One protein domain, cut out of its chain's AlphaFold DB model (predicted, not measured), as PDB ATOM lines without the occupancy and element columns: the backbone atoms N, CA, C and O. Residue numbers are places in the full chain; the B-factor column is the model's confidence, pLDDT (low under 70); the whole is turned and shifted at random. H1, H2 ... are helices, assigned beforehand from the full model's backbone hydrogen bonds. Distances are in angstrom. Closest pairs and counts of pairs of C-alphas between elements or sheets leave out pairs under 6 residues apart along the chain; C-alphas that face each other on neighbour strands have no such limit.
ATOM      1  N   THR A  56     166.373 111.848 144.070       78.19
ATOM      2  CA  THR A  56     167.066 110.687 144.644       78.19
ATOM      3  C   THR A  56     166.852 110.591 146.158       78.19
ATOM      4  O   THR A  56     166.491 111.557 146.834       78.19
ATOM      5  N   TYR A  57     167.142 109.415 146.724       75.44
ATOM      6  CA  TYR A  57     167.091 109.185 148.172       75.44
ATOM      7  C   TYR A  57     167.922 110.201 148.973       75.44
ATOM      8  O   TYR A  57     167.473 110.626 150.028       75.44
ATOM      9  N   GLY A  58     169.091 110.626 148.475       76.56
ATOM     10  CA  GLY A  58     169.910 111.642 149.146       76.56
ATOM     11  C   GLY A  58     169.308 113.046 149.056       76.56
ATOM     12  O   GLY A  58     169.214 113.739 150.065       76.56
ATOM     13  N   GLU A  59     168.852 113.451 147.869       81.88
ATOM     14  CA  GLU A  59     168.267 114.781 147.639       81.88
ATOM     15  C   GLU A  59     166.991 115.012 148.453       81.88
ATOM     16  O   GLU A  59     166.776 116.124 148.923       81.88
ATOM     17  N   GLN A  60     166.169 113.984 148.694       81.50
ATOM     18  CA  GLN A  60     164.973 114.159 149.521       81.50
ATOM     19  C   GLN A  60     165.273 114.529 150.977       81.50
ATOM     20  O   GLN A  60     164.520 115.317 151.545       81.50
ATOM     21  N   TYR A  61     166.354 114.028 151.587       84.44
ATOM     22  CA  TYR A  61     166.690 114.444 152.957       84.44
ATOM     23  C   TYR A  61     167.104 115.926 152.994       84.44
ATOM     24  O   TYR A  61     166.649 116.664 153.866       84.44
ATOM     25  N   LYS A  62     167.800 116.409 151.956       86.38
ATOM     26  CA  LYS A  62     168.116 117.838 151.751       86.38
ATOM     27  C   LYS A  62     166.896 118.755 151.569       86.38
ATOM     28  O   LYS A  62     167.050 119.971 151.601       86.38
ATOM     29  N   ARG A  63     165.695 118.203 151.342       86.12
ATOM     30  CA  ARG A  63     164.429 118.959 151.253       86.12
ATOM     31  C   ARG A  63     163.578 118.879 152.528       86.12
ATOM     32  O   ARG A  63     162.498 119.454 152.544       86.12
ATOM     33  N   ILE A  64     164.017 118.187 153.589       86.81
ATOM     34  CA  ILE A  64     163.215 118.024 154.821       86.81
ATOM     35  C   ILE A  64     162.947 119.370 155.506       86.81
ATOM     36  O   ILE A  64     161.827 119.602 155.953       86.81
ATOM     37  N   HIS A  65     163.944 120.258 155.573       85.94
ATOM     38  CA  HIS A  65     163.755 121.581 156.172       85.94
ATOM     39  C   HIS A  65     162.885 122.495 155.300       85.94
ATOM     40  O   HIS A  65     161.980 123.120 155.839       85.94
ATOM     41  N   ASP A  66     163.072 122.488 153.977       87.94
ATOM     42  CA  ASP A  66     162.218 123.230 153.033       87.94
ATOM     43  C   ASP A  66     160.746 122.792 153.126       87.94
ATOM     44  O   ASP A  66     159.855 123.624 153.264       87.94
ATOM     45  N   TYR A  67     160.489 121.477 153.138       87.31
ATOM     46  CA  TYR A  67     159.149 120.913 153.337       87.31
ATOM     47  C   TYR A  67     158.556 121.309 154.698       87.31
ATOM     48  O   TYR A  67     157.371 121.616 154.795       87.31
ATOM     49  N   GLY A  68     159.375 121.313 155.755       84.19
ATOM     50  CA  GLY A  68     158.959 121.751 157.088       84.19
ATOM     51  C   GLY A  68     158.583 123.233 157.138       84.19
ATOM     52  O   GLY A  68     157.585 123.572 157.764       84.19
ATOM     53  N   ALA A  69     159.335 124.096 156.449       83.75
ATOM     54  CA  ALA A  69     159.047 125.524 156.354       83.75
ATOM     55  C   ALA A  69     157.741 125.795 155.588       83.75
ATOM     56  O   ALA A  69     156.892 126.523 156.094       83.75
ATOM     57  N   GLU A  70     157.537 125.141 154.439       86.19
ATOM     58  CA  GLU A  70     156.278 125.187 153.674       86.19
ATOM     59  C   GLU A  70     155.080 124.716 154.528       86.19
ATOM     60  O   GLU A  70     154.024 125.346 154.530       86.19
ATOM     61  N   CYS A  71     155.238 123.639 155.312       82.19
ATOM     62  CA  CYS A  71     154.203 123.187 156.248       82.19
ATOM     63  C   CYS A  71     153.859 124.224 157.328       82.19
ATOM     64  O   CYS A  71     152.696 124.299 157.720       82.19
ATOM     65  N   THR A  72     154.839 124.976 157.835       81.38
ATOM     66  CA  THR A  72     154.617 125.994 158.873       81.38
ATOM     67  C   THR A  72     153.972 127.250 158.292       81.38
ATOM     68  O   THR A  72     152.902 127.626 158.759       81.38
ATOM     69  N   ALA A  73     154.538 127.826 157.227       75.69
ATOM     70  CA  ALA A  73     154.062 129.080 156.633       75.69
ATOM     71  C   ALA A  73     152.598 129.019 156.146       75.69
ATOM     72  O   ALA A  73     151.869 130.001 156.241       75.69
ATOM     73  N   GLU A  74     152.140 127.858 155.666       68.56
ATOM     74  CA  GLU A  74     150.745 127.643 155.245       68.56
ATOM     75  C   GLU A  74     149.801 127.252 156.412       68.56
ATOM     76  O   GLU A  74     148.620 126.993 156.185       68.56
ATOM     77  N   ASN A  75     150.281 127.129 157.663       62.56
ATOM     78  CA  ASN A  75     149.478 126.664 158.813       62.56
ATOM     79  C   ASN A  75     149.832 127.352 160.162       62.56
ATOM     80  O   ASN A  75     149.614 126.756 161.221       62.56
ATOM     81  N   ASP A  76     150.353 128.586 160.150       53.22
ATOM     82  CA  ASP A  76     150.864 129.294 161.348       53.22
ATOM     83  C   ASP A  76     149.823 129.523 162.477       53.22
ATOM     84  O   ASP A  76     150.195 129.687 163.638       53.22
ATOM     85  N   ASP A  77     148.517 129.445 162.192       48.19
ATOM     86  CA  ASP A  77     147.426 129.607 163.178       48.19
ATOM     87  C   ASP A  77     147.267 128.433 164.188       48.19
ATOM     88  O   ASP A  77     146.368 128.457 165.036       48.19
ATOM     89  N   VAL A 123     136.278 107.338 177.274       79.38
ATOM     90  CA  VAL A 123     136.304 106.066 176.549       79.38
ATOM     91  C   VAL A 123     136.592 104.923 177.514       79.38
ATOM     92  O   VAL A 123     137.579 104.918 178.243       79.38
ATOM     93  N   ASP A 124     135.734 103.909 177.469       71.38
ATOM     94  CA  ASP A 124     135.755 102.737 178.344       71.38
ATOM     95  C   ASP A 124     136.591 101.565 177.784       71.38
ATOM     96  O   ASP A 124     136.480 100.427 178.250       71.38
ATOM     97  N   THR A 125     137.381 101.831 176.741       71.94
ATOM     98  CA  THR A 125     138.125 100.853 175.936       71.94
ATOM     99  C   THR A 125     139.554 101.348 175.685       71.94
ATOM    100  O   THR A 125     139.754 102.298 174.934       71.94
ATOM    101  N   LEU A 126     140.555 100.699 176.284       68.88
ATOM    102  CA  LEU A 126     141.972 101.035 176.104       68.88
ATOM    103  C   LEU A 126     142.598 100.009 175.148       68.88
ATOM    104  O   LEU A 126     142.877  98.881 175.540       68.88
ATOM    105  N   VAL A 127     142.709 100.370 173.865       69.19
ATOM    106  CA  VAL A 127     143.082  99.453 172.768       69.19
ATOM    107  C   VAL A 127     143.960 100.137 171.719       69.19
ATOM    108  O   VAL A 127     143.770 101.311 171.407       69.19
ATOM    109  N   ASN A 128     144.872  99.379 171.105       67.19
ATOM    110  CA  ASN A 128     145.834  99.875 170.108       67.19
ATOM    111  C   ASN A 128     145.207 100.240 168.738       67.19
ATOM    112  O   ASN A 128     145.916 100.604 167.798       67.19
ATOM    113  N   ASN A 129     143.876 100.157 168.604       76.62
ATOM    114  CA  ASN A 129     143.134 100.305 167.346       76.62
ATOM    115  C   ASN A 129     143.462 101.590 166.569       76.62
ATOM    116  O   ASN A 129     143.401 101.578 165.344       76.62
ATOM    117  N   MET A 130     143.797 102.693 167.250       75.62
ATOM    118  CA  MET A 130     144.153 103.958 166.592       75.62
ATOM    119  C   MET A 130     145.481 103.829 165.830       75.62
ATOM    120  O   MET A 130     145.560 104.177 164.652       75.62
ATOM    121  N   CYS A 131     146.494 103.249 166.475       77.75
ATOM    122  CA  CYS A 131     147.801 102.987 165.883       77.75
ATOM    123  C   CYS A 131     147.722 101.896 164.810       77.75
ATOM    124  O   CYS A 131     148.350 102.036 163.765       77.75
ATOM    125  N   GLU A 132     146.951 100.824 165.031       81.00
ATOM    126  CA  GLU A 132     146.762  99.773 164.021       81.00
ATOM    127  C   GLU A 132     146.019 100.301 162.782       81.00
ATOM    128  O   GLU A 132     146.454 100.043 161.659       81.00
ATOM    129  N   TYR A 133     144.966 101.110 162.960       83.50
ATOM    130  CA  TYR A 133     144.255 101.755 161.853       83.50
ATOM    131  C   TYR A 133     145.179 102.692 161.064       83.50
ATOM    132  O   TYR A 133     145.289 102.545 159.846       83.50
ATOM    133  N   PHE A 134     145.905 103.591 161.740       84.06
ATOM    134  CA  PHE A 134     146.849 104.501 161.085       84.06
ATOM    135  C   PHE A 134     147.953 103.738 160.335       84.06
ATOM    136  O   PHE A 134     148.171 103.988 159.150       84.06
ATOM    137  N   ASN A 135     148.574 102.735 160.969       85.94
ATOM    138  CA  ASN A 135     149.565 101.876 160.311       85.94
ATOM    139  C   ASN A 135     148.999 101.145 159.088       85.94
ATOM    140  O   ASN A 135     149.731 100.969 158.119       85.94
ATOM    141  N   SER A 136     147.723 100.740 159.106       87.19
ATOM    142  CA  SER A 136     147.086 100.073 157.961       87.19
ATOM    143  C   SER A 136     146.817 101.004 156.773       87.19
ATOM    144  O   SER A 136     146.767 100.536 155.638       87.19
ATOM    145  N   VAL A 137     146.687 102.313 157.019       88.38
ATOM    146  CA  VAL A 137     146.557 103.342 155.977       88.38
ATOM    147  C   VAL A 137     147.913 103.641 155.338       88.38
ATOM    148  O   VAL A 137     148.041 103.604 154.117       88.38
ATOM    149  N   ILE A 138     148.944 103.908 156.146       89.31
ATOM    150  CA  ILE A 138     150.223 104.441 155.644       89.31
ATOM    151  C   ILE A 138     151.162 103.387 155.026       89.31
ATOM    152  O   ILE A 138     152.311 103.704 154.725       89.31
ATOM    153  N   VAL A 139     150.713 102.141 154.821       87.56
ATOM    154  CA  VAL A 139     151.549 101.047 154.280       87.56
ATOM    155  C   VAL A 139     152.168 101.421 152.931       87.56
ATOM    156  O   VAL A 139     153.366 101.237 152.748       87.56
ATOM    157  N   GLU A 140     151.382 101.978 152.005       84.44
ATOM    158  CA  GLU A 140     151.887 102.366 150.679       84.44
ATOM    159  C   GLU A 140     152.773 103.620 150.725       84.44
ATOM    160  O   GLU A 140     153.752 103.705 149.985       84.44
ATOM    161  N   ALA A 141     152.472 104.568 151.621       87.88
ATOM    162  CA  ALA A 141     153.292 105.760 151.832       87.88
ATOM    163  C   ALA A 141     154.688 105.378 152.355       87.88
ATOM    164  O   ALA A 141     155.695 105.912 151.899       87.88
ATOM    165  N   ARG A 142     154.763 104.391 153.257       86.50
ATOM    166  CA  ARG A 142     156.010 103.863 153.840       86.50
ATOM    167  C   ARG A 142     156.905 103.091 152.862       86.50
ATOM    168  O   ARG A 142     158.033 102.772 153.225       86.50
ATOM    169  N   GLU A 143     156.441 102.791 151.646       82.94
ATOM    170  CA  GLU A 143     157.303 102.285 150.562       82.94
ATOM    171  C   GLU A 143     158.014 103.416 149.787       82.94
ATOM    172  O   GLU A 143     158.841 103.138 148.915       82.94
ATOM    173  N   LYS A 144     157.699 104.689 150.072       83.44
ATOM    174  CA  LYS A 144     158.253 105.862 149.385       83.44
ATOM    175  C   LYS A 144     159.463 106.459 150.113       83.44
ATOM    176  O   LYS A 144     159.761 106.153 151.264       83.44
ATOM    177  N   LEU A 145     160.162 107.337 149.396       85.88
ATOM    178  CA  LEU A 145     161.207 108.210 149.933       85.88
ATOM    179  C   LEU A 145     160.589 109.231 150.922       85.88
ATOM    180  O   LEU A 145     159.392 109.501 150.844       85.88
ATOM    181  N   ILE A 146     161.385 109.779 151.849       86.88
ATOM    182  CA  ILE A 146     160.906 110.515 153.040       86.88
ATOM    183  C   ILE A 146     159.906 111.649 152.746       86.88
ATOM    184  O   ILE A 146     158.815 111.646 153.312       86.88
ATOM    185  N   VAL A 147     160.210 112.567 151.830       87.75
ATOM    186  CA  VAL A 147     159.310 113.679 151.470       87.75
ATOM    187  C   VAL A 147     158.069 113.152 150.746       87.75
ATOM    188  O   VAL A 147     156.951 113.544 151.059       87.75
ATOM    189  N   SER A 148     158.234 112.183 149.842       87.69
ATOM    190  CA  SER A 148     157.102 111.556 149.141       87.69
ATOM    191  C   SER A 148     156.194 110.712 150.052       87.69
ATOM    192  O   SER A 148     155.042 110.475 149.699       87.69
ATOM    193  N   MET A 149     156.694 110.242 151.198       90.56
ATOM    194  CA  MET A 149     155.899 109.600 152.249       90.56
ATOM    195  C   MET A 149     155.120 110.643 153.058       90.56
ATOM    196  O   MET A 149     153.941 110.431 153.338       90.56
ATOM    197  N   LEU A 150     155.762 111.756 153.426       91.19
ATOM    198  CA  LEU A 150     155.118 112.851 154.158       91.19
ATOM    199  C   LEU A 150     153.989 113.481 153.332       91.19
ATOM    200  O   LEU A 150     152.893 113.655 153.859       91.19
ATOM    201  N   GLU A 151     154.202 113.690 152.031       90.44
ATOM    202  CA  GLU A 151     153.163 114.163 151.108       90.44
ATOM    203  C   GLU A 151     151.969 113.205 150.997       90.44
ATOM    204  O   GLU A 151     150.823 113.640 151.090       90.44
ATOM    205  N   ASP A 152     152.194 111.891 150.876       91.06
ATOM    206  CA  ASP A 152     151.097 110.908 150.874       91.06
ATOM    207  C   ASP A 152     150.276 110.959 152.171       91.06
ATOM    208  O   ASP A 152     149.046 110.861 152.139       91.06
ATOM    209  N   ILE A 153     150.946 111.115 153.317       92.75
ATOM    210  CA  ILE A 153     150.299 111.218 154.630       92.75
ATOM    211  C   ILE A 153     149.519 112.534 154.735       92.75
ATOM    212  O   ILE A 153     148.369 112.522 155.177       92.75
ATOM    213  N   ARG A 154     150.090 113.653 154.275       91.88
ATOM    214  CA  ARG A 154     149.435 114.967 154.245       91.88
ATOM    215  C   ARG A 154     148.200 114.965 153.347       91.88
ATOM    216  O   ARG A 154     147.131 115.387 153.780       91.88
ATOM    217  N   VAL A 155     148.310 114.422 152.134       91.56
ATOM    218  CA  VAL A 155     147.190 114.287 151.192       91.56
ATOM    219  C   VAL A 155     146.117 113.344 151.746       91.56
ATOM    220  O   VAL A 155     144.929 113.638 151.604       91.56
ATOM    221  N   TYR A 156     146.484 112.255 152.433       93.00
ATOM    222  CA  TYR A 156     145.508 111.440 153.164       93.00
ATOM    223  C   TYR A 156     144.776 112.262 154.233       93.00
ATOM    224  O   TYR A 156     143.545 112.249 154.258       93.00
ATOM    225  N   LEU A 157     145.504 112.992 155.085       92.38
ATOM    226  CA  LEU A 157     144.918 113.797 156.161       92.38
ATOM    227  C   LEU A 157     143.983 114.883 155.616       92.38
ATOM    228  O   LEU A 157     142.855 114.976 156.091       92.38
ATOM    229  N   LEU A 158     144.397 115.627 154.586       92.75
ATOM    230  CA  LEU A 158     143.606 116.675 153.932       92.75
ATOM    231  C   LEU A 158     142.275 116.120 153.400       92.75
ATOM    232  O   LEU A 158     141.209 116.614 153.774       92.75
ATOM    233  N   ASN A 159     142.310 115.041 152.606       92.94
ATOM    234  CA  ASN A 159     141.090 114.388 152.111       92.94
ATOM    235  C   ASN A 159     140.208 113.893 153.270       92.94
ATOM    236  O   ASN A 159     139.005 114.145 153.299       92.94
ATOM    237  N   ARG A 160     140.815 113.254 154.277       92.75
ATOM    238  CA  ARG A 160     140.115 112.721 155.452       92.75
ATOM    239  C   ARG A 160     139.434 113.824 156.278       92.75
ATOM    240  O   ARG A 160     138.377 113.576 156.864       92.75
ATOM    241  N   TRP A 161     140.013 115.025 156.310       93.00
ATOM    242  CA  TRP A 161     139.465 116.215 156.965       93.00
ATOM    243  C   TRP A 161     138.235 116.750 156.219       93.00
ATOM    244  O   TRP A 161     137.196 116.995 156.833       93.00
ATOM    245  N   VAL A 162     138.318 116.847 154.885       92.44
ATOM    246  CA  VAL A 162     137.198 117.240 154.011       92.44
ATOM    247  C   VAL A 162     136.042 116.234 154.095       92.44
ATOM    248  O   VAL A 162     134.900 116.647 154.298       92.44
ATOM    249  N   ASP A 163     136.327 114.928 154.053       92.81
ATOM    250  CA  ASP A 163     135.330 113.864 154.253       92.81
ATOM    251  C   ASP A 163     134.578 114.034 155.584       92.81
ATOM    252  O   ASP A 163     133.347 113.971 155.634       92.81
ATOM    253  N   ASN A 164     135.318 114.253 156.679       92.69
ATOM    254  CA  ASN A 164     134.742 114.422 158.013       92.69
ATOM    255  C   ASN A 164     133.803 115.638 158.058       92.69
ATOM    256  O   ASN A 164     132.645 115.488 158.457       92.69
ATOM    257  N   ARG A 165     134.253 116.804 157.572       90.81
ATOM    258  CA  ARG A 165     133.435 118.027 157.443       90.81
ATOM    259  C   ARG A 165     132.145 117.775 156.662       90.81
ATOM    260  O   ARG A 165     131.052 118.046 157.157       90.81
ATOM    261  N   GLN A 166     132.252 117.209 155.460       91.44
ATOM    262  CA  GLN A 166     131.094 116.993 154.593       91.44
ATOM    263  C   GLN A 166     130.104 115.979 155.193       91.44
ATOM    264  O   GLN A 166     128.884 116.118 155.031       91.44
ATOM    265  N   SER A 167     130.612 114.998 155.948       91.38
ATOM    266  CA  SER A 167     129.788 114.018 156.660       91.38
ATOM    267  C   SER A 167     129.015 114.616 157.843       91.38
ATOM    268  O   SER A 167     127.870 114.229 158.061       91.38
ATOM    269  N   VAL A 168     129.575 115.590 158.577       91.00
ATOM    270  CA  VAL A 168     128.871 116.229 159.707       91.00
ATOM    271  C   VAL A 168     127.897 117.316 159.249       91.00
ATOM    272  O   VAL A 168     126.819 117.448 159.827       91.00
ATOM    273  N   ILE A 169     128.211 118.038 158.166       88.56
ATOM    274  CA  ILE A 169     127.294 119.012 157.548       88.56
ATOM    275  C   ILE A 169     125.982 118.323 157.144       88.56
ATOM    276  O   ILE A 169     124.899 118.812 157.464       88.56
ATOM    277  N   THR A 170     126.077 117.156 156.499       90.00
ATOM    278  CA  THR A 170     124.914 116.377 156.033       90.00
ATOM    279  C   THR A 170     124.218 115.570 157.138       90.00
ATOM    280  O   THR A 170     123.124 115.049 156.917       90.00
ATOM    281  N   TYR A 171     124.799 115.475 158.338       92.38
ATOM    282  CA  TYR A 171     124.217 114.728 159.452       92.38
ATOM    283  C   TYR A 171     123.193 115.563 160.235       92.38
ATOM    284  O   TYR A 171     123.535 116.571 160.851       92.38
ATOM    285  N   ALA A 172     121.932 115.128 160.254       91.81
ATOM    286  CA  ALA A 172     120.838 115.841 160.925       91.81
ATOM    287  C   ALA A 172     120.757 115.629 162.455       91.81
ATOM    288  O   ALA A 172     119.941 116.269 163.109       91.81
ATOM    289  N   GLY A 173     121.554 114.720 163.029       91.06
ATOM    290  CA  GLY A 173     121.495 114.388 164.457       91.06
ATOM    291  C   GLY A 173     122.394 115.261 165.339       91.06
ATOM    292  O   GLY A 173     123.502 115.619 164.954       91.06
ATOM    293  N   ILE A 271     143.356 122.159 156.686       87.06
ATOM    294  CA  ILE A 271     144.714 121.729 156.324       87.06
ATOM    295  C   ILE A 271     144.959 122.319 154.941       87.06
ATOM    296  O   ILE A 271     144.298 121.901 153.983       87.06
ATOM    297  N   TYR A 272     145.831 123.318 154.846       84.88
ATOM    298  CA  TYR A 272     146.004 124.064 153.604       84.88
ATOM    299  C   TYR A 272     146.693 123.217 152.513       84.88
ATOM    300  O   TYR A 272     147.454 122.280 152.808       84.88
ATOM    301  N   PRO A 273     146.395 123.478 151.223       87.69
ATOM    302  CA  PRO A 273     147.242 122.986 150.145       87.69
ATOM    303  C   PRO A 273     148.656 123.557 150.317       87.69
ATOM    304  O   PRO A 273     148.853 124.572 150.962       87.69
ATOM    305  N   MET A 274     149.641 122.885 149.731       86.25
ATOM    306  CA  MET A 274     151.028 123.361 149.689       86.25
ATOM    307  C   MET A 274     151.505 123.207 148.255       86.25
ATOM    308  O   MET A 274     150.974 122.367 147.512       86.25
ATOM    309  N   ASN A 275     152.498 123.995 147.877       85.94
ATOM    310  CA  ASN A 275     153.060 124.006 146.544       85.94
ATOM    311  C   ASN A 275     153.855 122.719 146.264       85.94
ATOM    312  O   ASN A 275     154.099 121.891 147.142       85.94
ATOM    313  N   GLY A 276     154.256 122.521 145.008       84.25
ATOM    314  CA  GLY A 276     155.142 121.413 144.647       84.25
ATOM    315  C   GLY A 276     156.609 121.698 145.014       84.25
ATOM    316  O   GLY A 276     156.992 122.867 145.073       84.25
ATOM    317  N   PRO A 277     157.481 120.670 145.111       83.75
ATOM    318  CA  PRO A 277     158.903 120.821 145.461       83.75
ATOM    319  C   PRO A 277     159.736 121.777 144.587       83.75
ATOM    320  O   PRO A 277     160.882 122.072 144.928       83.75
ATOM    321  N   ASN A 278     159.194 122.231 143.456       84.50
ATOM    322  CA  ASN A 278     159.809 123.197 142.544       84.50
ATOM    323  C   ASN A 278     159.592 124.663 142.971       84.50
ATOM    324  O   ASN A 278     160.152 125.546 142.332       84.50
ATOM    325  N   LEU A 279     158.746 124.909 143.978       86.62
ATOM    326  CA  LEU A 279     158.350 126.242 144.445       86.62
ATOM    327  C   LEU A 279     158.699 126.507 145.919       86.62
ATOM    328  O   LEU A 279     158.735 127.669 146.298       86.62
ATOM    329  N   TRP A 280     158.982 125.476 146.728       88.50
ATOM    330  CA  TRP A 280     159.410 125.678 148.120       88.50
ATOM    331  C   TRP A 280     160.752 126.408 148.175       88.50
ATOM    332  O   TRP A 280     161.721 125.965 147.537       88.50
ATOM    333  N   ASP A 281     160.819 127.448 149.000       85.50
ATOM    334  CA  ASP A 281     162.052 128.168 149.295       85.50
ATOM    335  C   ASP A 281     163.139 127.257 149.879       85.50
ATOM    336  O   ASP A 281     162.884 126.194 150.456       85.50
ATOM    337  N   ARG A 282     164.397 127.681 149.716       86.94
ATOM    338  CA  ARG A 282     165.554 126.969 150.267       86.94
ATOM    339  C   ARG A 282     165.890 127.532 151.638       86.94
ATOM    340  O   ARG A 282     166.330 128.670 151.770       86.94
ATOM    341  N   THR A 283     165.683 126.706 152.654       85.81
ATOM    342  CA  THR A 283     166.000 127.043 154.042       85.81
ATOM    343  C   THR A 283     167.505 127.219 154.253       85.81
ATOM    344  O   THR A 283     168.323 126.584 153.592       85.81
ATOM    345  N   GLN A 284     167.883 128.061 155.220       85.56
ATOM    346  CA  GLN A 284     169.286 128.273 155.617       85.56
ATOM    347  C   GLN A 284     169.848 127.128 156.487       85.56
ATOM    348  O   GLN A 284     170.993 127.179 156.935       85.56
ATOM    349  N   ASN A 285     169.041 126.097 156.751       84.44
ATOM    350  CA  ASN A 285     169.408 124.963 157.587       84.44
ATOM    351  C   ASN A 285     170.362 124.015 156.844       84.44
ATOM    352  O   ASN A 285     170.297 123.869 155.624       84.44
TER     353      ASN A 285
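This is residues 56 to 77, 123 to 173 and 271 to 285 of the 422 residues of the protein "SWIM-type domain-containing protein" of Arachis hypogaea (UniProt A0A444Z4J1). One long helix, H4, makes most of the length, with the small helix H1 at its first end and H2 spreading away from that end, so that H2 and H4 form a narrow V. On the other side of H4, H3 is set off from it, and the last stretch, residues 271 to 285, has no named element and runs back alongside H2. Residues 123 to 133 and 163 to 173 stick out. You have 88 printed residues, with four named helices in the order H1, H2, H3, H4 and no named strand; the class is all helix. The whole is loose, with a radius of gyration of the C-alphas of 16.5 A, and elongated, spanning 49 by 27 by 20 A.

Start with H1, residues 57 to 61, and pass on to H2, residues 64 to 73; these two meet only through their link, which is tight. Beyond the first cut look for H3, residues 129 to 137, and then H4, residues 146 to 169. H1 touches H4, which meets it with residues 146 to 147 alone; the closest C-alphas, those of Gln 60 and Val 147, are 6.0 A apart. H2 is close to H4 but not clearly touching, and its closest C-alphas, those of Ile 64 and Val 147, are 6.7 A apart. H2 and H4 run the same way at a shallow tilt of 27 degrees. H3 touches no helix: it is apart from H1, H2 and H4. In H2, H3 and H4 every backbone O i to N i+4 pair is within hydrogen-bond range; in H1 0 of 1 is, beside 1 of 2 O i to N i+3 pairs.

Find C-alpha 57 at (167.091, 109.185, 148.172), where H1 begins. H2 runs 14.5 A from Ile 64 to Ala 73. H3 runs 12.3 A from Asn 129 at (143.134, 100.305, 167.346) to Val 137. Look for C-alpha 146 at (160.906, 110.515, 153.040); from there H4 runs 35.0 A to C-alpha 169 at (127.294, 119.012, 157.548).

The two C-alphas farthest apart are those of Gly 58 and Gly 173, at 50.9 A. Residues 78 to 122 are not printed, and C-alphas 77 and 123 are 29.3 A apart across that cut, which lies in the link from H2 to H3. Residues 174 to 270 are not printed either, with 25.7 A from C-alpha 173 to C-alpha 271. The link from H3 to H4 is short. Mean pLDDT of the printed part is 84.4; look for values under 70 at residues 74 to 77 and 126 to 128.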